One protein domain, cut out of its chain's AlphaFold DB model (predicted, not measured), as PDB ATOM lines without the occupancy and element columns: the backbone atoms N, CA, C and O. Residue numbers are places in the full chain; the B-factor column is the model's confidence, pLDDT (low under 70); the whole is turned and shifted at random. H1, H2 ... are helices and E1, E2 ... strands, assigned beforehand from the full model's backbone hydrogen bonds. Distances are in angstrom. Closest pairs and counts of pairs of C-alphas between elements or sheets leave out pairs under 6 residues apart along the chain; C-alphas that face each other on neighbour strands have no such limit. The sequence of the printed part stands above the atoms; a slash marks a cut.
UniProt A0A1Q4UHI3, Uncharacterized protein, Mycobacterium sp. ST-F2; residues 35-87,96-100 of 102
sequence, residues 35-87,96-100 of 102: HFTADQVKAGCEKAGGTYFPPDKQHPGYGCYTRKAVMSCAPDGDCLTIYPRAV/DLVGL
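Overview. This is residues 35 to 87 and 96 to 100 of the 102 residues of an uncharacterized protein of Mycobacterium sp. ST-F2 (UniProt A0A1Q4UHI3). A sheet of four antiparallel strands has the helix H1 over one face, running along its strands E1 and E2, and no named helix over the other face. The very short helix H2 packs on H1 and is not on the sheet. The printed part has 58 residues, with H1, E1, E2, E3, E4 and H2 in that order along the chain; the sheet's order is E1 - E2 - E3 - E4, and the class is mixed, helices and strands. It is compact, with a radius of gyration of the C-alphas of 10.7 A, yet elongated in outline, spanning 33 by 21 by 18 A.

Arrangement. Start at H1, residues 38 to 47, which is on the sheet at a height of 8.2 A, in two layers, a helix on one face of a sheet. It lies over E1, residues 51 to 53, and E2, residues 62 to 65, and on the local plane its line and that of E2 stand at 12 degrees, along the strands. Its closest C-alphas to E2 are those of Cys 45 and Cys 64, 5.6 A apart. E1 and E2 form a hairpin at 162 degrees; look for N 51 and O 65, 2.8 A apart, within hydrogen-bond range. E2 forms the next hairpin with E3, residues 70 to 73, at 174 degrees, with N 73 and O 62 at 2.7 A. E3 and E4, residues 78 to 82, form the third, at 166 degrees, with N 82 and O 70 at 2.7 A. The four strands make a meander, each the antiparallel neighbour of the one before; E1 and E4 are the edge strands and are apart. H2, residues 96 to 100, touches H1, the closest C-alphas being those of Gly 44 and Leu 97, 6.0 A apart. In H1 every O i to N i+4 pair is within hydrogen-bond range; in H2 it is 0 of 1, and 1 of 2 O i to N i+3 pairs.

Along the chain. Find C-alpha 38 at (18.615, 39.489, -40.685); from there H1 runs 14.3 A to C-alpha 47. E2 measures 10.4 A, E3 10.0 A and E4 13.2 A, the last ending at C-alpha 82, (18.749, 28.098, -27.920). E1 has three residues and H2 five, ending at C-alpha 100, (8.179, 33.210, -41.021).

Size, cuts and confidence. The two C-alphas farthest apart, those of Lys 57 and Val 87, are 34.5 A apart. Residues 88 to 95 are not printed, and C-alphas 87 and 96 are 16.4 A apart across this cut. Of the links that are printed whole, E1 to E2 is short and the others are tight. The mean pLDDT of the printed part is 76.3; residues 83 to 87 and 96 to 100 are under 70.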
ATOM      1  N   HIS A  35      17.275  28.661 -41.996       76.06
ATOM      2  CA  HIS A  35      17.914  29.757 -42.692       76.06
ATOM      3  C   HIS A  35      17.015  30.996 -42.644       76.06
ATOM      4  O   HIS A  35      15.972  31.026 -43.299       76.06
ATOM      5  N   PHE A  36      17.401  32.019 -41.884       77.31
ATOM      6  CA  PHE A  36      16.634  33.263 -41.771       77.31
ATOM      7  C   PHE A  36      17.496  34.463 -42.104       77.31
ATOM      8  O   PHE A  36      18.607  34.575 -41.608       77.31
ATOM      9  N   THR A  37      16.959  35.405 -42.872       82.31
ATOM     10  CA  THR A  37      17.618  36.696 -43.123       82.31
ATOM     11  C   THR A  37      17.590  37.592 -41.882       82.31
ATOM     12  O   THR A  37      16.685  37.496 -41.049       82.31
ATOM     13  N   ALA A  38      18.544  38.518 -41.779       83.56
ATOM     14  CA  ALA A  38      18.615  39.489 -40.685       83.56
ATOM     15  C   ALA A  38      17.301  40.274 -40.481       83.56
ATOM     16  O   ALA A  38      16.880  40.471 -39.340       83.56
ATOM     17  N   ASP A  39      16.617  40.645 -41.568       84.25
ATOM     18  CA  ASP A  39      15.336  41.359 -41.518       84.25
ATOM     19  C   ASP A  39      14.197  40.495 -40.961       84.25
ATOM     20  O   ASP A  39      13.399  40.971 -40.149       84.25
ATOM     21  N   GLN A  40      14.136  39.210 -41.335       82.69
ATOM     22  CA  GLN A  40      13.154  38.266 -40.783       82.69
ATOM     23  C   GLN A  40      13.372  38.058 -39.285       82.69
ATOM     24  O   GLN A  40      12.414  38.079 -38.510       82.69
ATOM     25  N   VAL A  41      14.633  37.907 -38.869       84.50
ATOM     26  CA  VAL A  41      14.992  37.763 -37.454       84.50
ATOM     27  C   VAL A  41      14.633  39.020 -36.676       84.50
ATOM     28  O   VAL A  41      14.038  38.914 -35.606       84.50
ATOM     29  N   LYS A  42      14.930  40.205 -37.213       85.75
ATOM     30  CA  LYS A  42      14.578  41.482 -36.592       85.75
ATOM     31  C   LYS A  42      13.067  41.626 -36.414       85.75
ATOM     32  O   LYS A  42      12.612  41.851 -35.294       85.75
ATOM     33  N   ALA A  43      12.291  41.424 -37.480       83.06
ATOM     34  CA  ALA A  43      10.834  41.537 -37.438       83.06
ATOM     35  C   ALA A  43      10.200  40.520 -36.473       83.06
ATOM     36  O   ALA A  43       9.285  40.854 -35.719       83.06
ATOM     37  N   GLY A  44      10.701  39.282 -36.467       82.94
ATOM     38  CA  GLY A  44      10.273  38.256 -35.520       82.94
ATOM     39  C   GLY A  44      10.643  38.596 -34.074       82.94
ATOM     40  O   GLY A  44       9.839  38.394 -33.166       82.94
ATOM     41  N   CYS A  45      11.825  39.175 -33.858       85.38
ATOM     42  CA  CYS A  45      12.291  39.584 -32.538       85.38
ATOM     43  C   CYS A  45      11.461  40.729 -31.950       85.38
ATOM     44  O   CYS A  45      11.057  40.663 -30.789       85.38
ATOM     45  N   GLU A  46      11.165  41.750 -32.757       83.19
ATOM     46  CA  GLU A  46      10.331  42.889 -32.360       83.19
ATOM     47  C   GLU A  46       8.918  42.428 -31.975       83.19
ATOM     48  O   GLU A  46       8.407  42.809 -30.922       83.19
ATOM     49  N   LYS A  47       8.317  41.527 -32.766       81.00
ATOM     50  CA  LYS A  47       7.016  40.911 -32.446       81.00
ATOM     51  C   LYS A  47       7.048  40.091 -31.160       81.00
ATOM     52  O   LYS A  47       6.099  40.133 -30.382       81.00
ATOM     53  N   ALA A  48       8.136  39.363 -30.922       77.94
ATOM     54  CA  ALA A  48       8.324  38.569 -29.711       77.94
ATOM     55  C   ALA A  48       8.630  39.419 -28.459       77.94
ATOM     56  O   ALA A  48       8.768  38.861 -27.367       77.94
ATOM     57  N   GLY A  49       8.758  40.747 -28.596       80.88
ATOM     58  CA  GLY A  49       9.162  41.642 -27.508       80.88
ATOM     59  C   GLY A  49      10.597  41.389 -27.037       80.88
ATOM     60  O   GLY A  49      10.900  41.558 -25.854       80.88
ATOM     61  N   GLY A  50      11.452  40.904 -27.939       85.00
ATOM     62  CA  GLY A  50      12.863  40.642 -27.697       85.00
ATOM     63  C   GLY A  50      13.769  41.824 -28.031       85.00
ATOM     64  O   GLY A  50      13.347  42.847 -28.565       85.00
ATOM     65  N   THR A  51      15.051  41.640 -27.741       89.19
ATOM     66  CA  THR A  51      16.139  42.531 -28.131       89.19
ATOM     67  C   THR A  51      16.856  41.931 -29.334       89.19
ATOM     68  O   THR A  51      17.440  40.850 -29.238       89.19
ATOM     69  N   TYR A  52      16.813  42.628 -30.466       89.31
ATOM     70  CA  TYR A  52      17.543  42.243 -31.671       89.31
ATOM     71  C   TYR A  52      19.004  42.704 -31.598       89.31
ATOM     72  O   TYR A  52      19.280  43.840 -31.203       89.31
ATOM     73  N   PHE A  53      19.923  41.839 -32.022       89.06
ATOM     74  CA  PHE A  53      21.342  42.143 -32.167       89.06
ATOM     75  C   PHE A  53      21.698  42.191 -33.654       89.06
ATOM     76  O   PHE A  53      21.687  41.143 -34.310       89.06
ATOM     77  N   PRO A  54      21.973  43.387 -34.202       87.81
ATOM     78  CA  PRO A  54      22.421  43.521 -35.578       87.81
ATOM     79  C   PRO A  54      23.852  42.991 -35.737       87.81
ATOM     80  O   PRO A  54      24.610  42.996 -34.765       87.81
ATOM     81  N   PRO A  55      24.241  42.603 -36.961       87.31
ATOM     82  CA  PRO A  55      25.619  42.245 -37.241       87.31
ATOM     83  C   PRO A  55      26.519  43.483 -37.192       87.31
ATOM     84  O   PRO A  55      26.156  44.563 -37.671       87.31
ATOM     85  N   ASP A  56      27.711  43.319 -36.632       84.94
ATOM     86  CA  ASP A  56      28.738  44.349 -36.538       84.94
ATOM     87  C   ASP A  56      30.096  43.857 -37.080       84.94
ATOM     88  O   ASP A  56      30.259  42.715 -37.507       84.94
ATOM     89  N   LYS A  57      31.091  44.750 -37.129       80.75
ATOM     90  CA  LYS A  57      32.407  44.442 -37.720       80.75
ATOM     91  C   LYS A  57      33.204  43.392 -36.936       80.75
ATOM     92  O   LYS A  57      34.063  42.744 -37.524       80.75
ATOM     93  N   GLN A  58      32.977  43.273 -35.631       81.56
ATOM     94  CA  GLN A  58      33.602  42.281 -34.753       81.56
ATOM     95  C   GLN A  58      32.744  41.014 -34.658       81.56
ATOM     96  O   GLN A  58      33.294  39.914 -34.599       81.56
ATOM     97  N   HIS A  59      31.418  41.157 -34.713       83.06
ATOM     98  CA  HIS A  59      30.466  40.049 -34.704       83.06
ATOM     99  C   HIS A  59      29.571  40.096 -35.951       83.06
ATOM    100  O   HIS A  59      28.496  40.688 -35.918       83.06
ATOM    101  N   PRO A  60      29.979  39.460 -37.065       83.50
ATOM    102  CA  PRO A  60      29.232  39.529 -38.323       83.50
ATOM    103  C   PRO A  60      27.918  38.727 -38.299       83.50
ATOM    104  O   PRO A  60      27.146  38.788 -39.253       83.50
ATOM    105  N   GLY A  61      27.680  37.949 -37.239       88.25
ATOM    106  CA  GLY A  61      26.413  37.268 -37.000       88.25
ATOM    107  C   GLY A  61      25.357  38.208 -36.423       88.25
ATOM    108  O   GLY A  61      25.664  39.283 -35.922       88.25
ATOM    109  N   TYR A  62      24.103  37.791 -36.471       88.94
ATOM    110  CA  TYR A  62      22.965  38.550 -35.953       88.94
ATOM    111  C   TYR A  62      22.074  37.650 -35.119       88.94
ATOM    112  O   TYR A  62      22.157  36.431 -35.200       88.94
ATOM    113  N   GLY A  63      21.203  38.221 -34.302       90.38
ATOM    114  CA  GLY A  63      20.410  37.389 -33.414       90.38
ATOM    115  C   GLY A  63      19.259  38.100 -32.749       90.38
ATOM    116  O   GLY A  63      19.042  39.297 -32.911       90.38
ATOM    117  N   CYS A  64      18.512  37.336 -31.971       88.31
ATOM    118  CA  CYS A  64      17.419  37.823 -31.157       88.31
ATOM    119  C   CYS A  64      17.516  37.214 -29.767       88.31
ATOM    120  O   CYS A  64      17.620  35.998 -29.623       88.31
ATOM    121  N   TYR A  65      17.414  38.040 -28.737       85.31
ATOM    122  CA  TYR A  65      17.260  37.574 -27.369       85.31
ATOM    123  C   TYR A  65      15.879  37.920 -26.846       85.31
ATOM    124  O   TYR A  65      15.465  39.073 -26.816       85.31
ATOM    125  N   THR A  66      15.178  36.908 -26.371       82.31
ATOM    126  CA  THR A  66      13.917  37.042 -25.650       82.31
ATOM    127  C   THR A  66      14.086  36.422 -24.266       82.31
ATOM    128  O   THR A  66      15.019  35.661 -24.014       82.31
ATOM    129  N   ARG A  67      13.134  36.662 -23.358       73.94
ATOM    130  CA  ARG A  67      13.137  35.986 -22.046       73.94
ATOM    131  C   ARG A  67      13.026  34.455 -22.139       73.94
ATOM    132  O   ARG A  67      13.298  33.786 -21.149       73.94
ATOM    133  N   LYS A  68      12.585  33.914 -23.282       70.31
ATOM    134  CA  LYS A  68      12.280  32.485 -23.480       70.31
ATOM    135  C   LYS A  68      13.238  31.763 -24.431       70.31
ATOM    136  O   LYS A  68      13.283  30.540 -24.416       70.31
ATOM    137  N   ALA A  69      13.967  32.497 -25.265       75.25
ATOM    138  CA  ALA A  69      14.860  31.945 -26.277       75.25
ATOM    139  C   ALA A  69      15.912  32.954 -26.717       75.25
ATOM    140  O   ALA A  69      15.678  34.164 -26.709       75.25
ATOM    141  N   VAL A  70      17.034  32.418 -27.169       81.69
ATOM    142  CA  VAL A  70      18.139  33.130 -27.791       81.69
ATOM    143  C   VAL A  70      18.323  32.539 -29.176       81.69
ATOM    144  O   VAL A  70      18.608  31.356 -29.301       81.69
ATOM    145  N   MET A  71      18.159  33.343 -30.213       83.00
ATOM    146  CA  MET A  71      18.484  32.961 -31.579       83.00
ATOM    147  C   MET A  71      19.771  33.664 -31.992       83.00
ATOM    148  O   MET A  71      19.883  34.879 -31.841       83.00
ATOM    149  N   SER A  72      20.730  32.901 -32.495       84.19
ATOM    150  CA  SER A  72      22.014  33.383 -32.988       84.19
ATOM    151  C   SER A  72      22.219  32.841 -34.388       84.19
ATOM    152  O   SER A  72      22.227  31.633 -34.585       84.19
ATOM    153  N   CYS A  73      22.402  33.732 -35.344       85.62
ATOM    154  CA  CYS A  73      22.563  33.426 -36.749       85.62
ATOM    155  C   CYS A  73      23.959  33.796 -37.223       85.62
ATOM    156  O   CYS A  73      24.494  34.857 -36.881       85.62
ATOM    157  N   ALA A  74      24.537  32.916 -38.026       86.81
ATOM    158  CA  ALA A  74      25.738  33.193 -38.781       86.81
ATOM    159  C   ALA A  74      25.436  34.170 -39.943       86.81
ATOM    160  O   ALA A  74      24.274  34.385 -40.299       86.81
ATOM    161  N   PRO A  75      26.468  34.811 -40.525       83.56
ATOM    162  CA  PRO A  75      26.291  35.819 -41.576       83.56
ATOM    163  C   PRO A  75      25.701  35.247 -42.870       83.56
ATOM    164  O   PRO A  75      25.160  35.989 -43.685       83.56
ATOM    165  N   ASP A  76      25.862  33.941 -43.072       82.50
ATOM    166  CA  ASP A  76      25.307  33.193 -44.194       82.50
ATOM    167  C   ASP A  76      23.805  32.951 -44.049       82.50
ATOM    168  O   ASP A  76      23.159  32.721 -45.060       82.50
ATOM    169  N   GLY A  77      23.246  33.080 -42.843       78.75
ATOM    170  CA  GLY A  77      21.835  32.873 -42.554       78.75
ATOM    171  C   GLY A  77      21.528  31.636 -41.726       78.75
ATOM    172  O   GLY A  77      20.362  31.459 -41.376       78.75
ATOM    173  N   ASP A  78      22.523  30.814 -41.377       82.88
ATOM    174  CA  ASP A  78      22.308  29.637 -40.530       82.88
ATOM    175  C   ASP A  78      22.062  30.052 -39.074       82.88
ATOM    176  O   ASP A  78      22.939  30.609 -38.407       82.88
ATOM    177  N   CYS A  79      20.844  29.817 -38.588       77.75
ATOM    178  CA  CYS A  79      20.408  30.223 -37.260       77.75
ATOM    179  C   CYS A  79      20.325  29.051 -36.288       77.75
ATOM    180  O   CYS A  79      19.564  28.104 -36.477       77.75
ATOM    181  N   LEU A  80      21.010  29.208 -35.163       79.38
ATOM    182  CA  LEU A  80      20.887  28.383 -33.975       79.38
ATOM    183  C   LEU A  80      19.882  29.027 -33.014       79.38
ATOM    184  O   LEU A  80      20.053  30.178 -32.610       79.38
ATOM    185  N   THR A  81      18.847  28.294 -32.603       74.62
ATOM    186  CA  THR A  81      17.899  28.771 -31.582       74.62
ATOM    187  C   THR A  81      18.056  27.977 -30.294       74.62
ATOM    188  O   THR A  81      17.700  26.807 -30.212       74.62
ATOM    189  N   ILE A  82      18.550  28.641 -29.257       71.06
ATOM    190  CA  ILE A  82      18.749  28.098 -27.920       71.06
ATOM    191  C   ILE A  82      17.574  28.518 -27.037       71.06
ATOM    192  O   ILE A  82      17.343  29.702 -26.804       71.06
ATOM    193  N   TYR A  83      16.867  27.553 -26.463       64.06
ATOM    194  CA  TYR A  83      15.836  27.803 -25.456       64.06
ATOM    195  C   TYR A  83      16.443  27.592 -24.059       64.06
ATOM    196  O   TYR A  83      16.709  26.445 -23.685       64.06
ATOM    197  N   PRO A  84      16.723  28.653 -23.271       54.19
ATOM    198  CA  PRO A  84      17.274  28.504 -21.931       54.19
ATOM    199  C   PRO A  84      16.244  27.855 -20.986       54.19
ATOM    200  O   PRO A  84      15.433  28.530 -20.363       54.19
ATOM    201  N   ARG A  85      16.394  26.529 -20.846       48.94
ATOM    202  CA  ARG A  85      15.802  25.564 -19.895       48.94
ATOM    203  C   ARG A  85      14.500  24.865 -20.294       48.94
ATOM    204  O   ARG A  85      13.468  25.487 -20.488       48.94
ATOM    205  N   ALA A  86      14.610  23.529 -20.273       40.22
ATOM    206  CA  ALA A  86      13.596  22.535 -19.914       40.22
ATOM    207  C   ALA A  86      12.157  22.960 -20.209       40.22
ATOM    208  O   ALA A  86      11.359  23.191 -19.303       40.22
ATOM    209  N   VAL A  87      11.832  23.038 -21.495       41.56
ATOM    210  CA  VAL A  87      10.440  23.094 -21.913       41.56
ATOM    211  C   VAL A  87       9.849  21.731 -21.565       41.56
ATOM    212  O   VAL A  87      10.141  20.727 -22.214       41.56
ATOM    213  N   ASP A  96       6.293  31.576 -33.571       43.19
ATOM    214  CA  ASP A  96       6.182  32.703 -34.493       43.19
ATOM    215  C   ASP A  96       7.347  32.798 -35.490       43.19
ATOM    216  O   ASP A  96       7.160  33.264 -36.609       43.19
ATOM    217  N   LEU A  97       8.541  32.301 -35.141       41.81
ATOM    218  CA  LEU A  97       9.686  32.319 -36.065       41.81
ATOM    219  C   LEU A  97       9.607  31.205 -37.114       41.81
ATOM    220  O   LEU A  97       9.970  31.421 -38.263       41.81
ATOM    221  N   VAL A  98       9.051  30.041 -36.762       42.97
ATOM    222  CA  VAL A  98       8.792  28.949 -37.721       42.97
ATOM    223  C   VAL A  98       7.683  29.334 -38.716       42.97
ATOM    224  O   VAL A  98       7.669  28.870 -39.853       42.97
ATOM    225  N   GLY A  99       6.773  30.233 -38.323       40.94
ATOM    226  CA  GLY A  99       5.748  30.800 -39.204       40.94
ATOM    227  C   GLY A  99       6.272  31.807 -40.234       40.94
ATOM    228  O   GLY A  99       5.570  32.086 -41.202       40.94
ATOM    229  N   LEU A 100       7.496  32.327 -40.062       38.81
ATOM    230  CA  LEU A 100       8.179  33.210 -41.021       38.81
ATOM    231  C   LEU A 100       8.880  32.439 -42.157       38.81
ATOM    232  O   LEU A 100       9.343  33.065 -43.110       38.81
TER     233      LEU A 100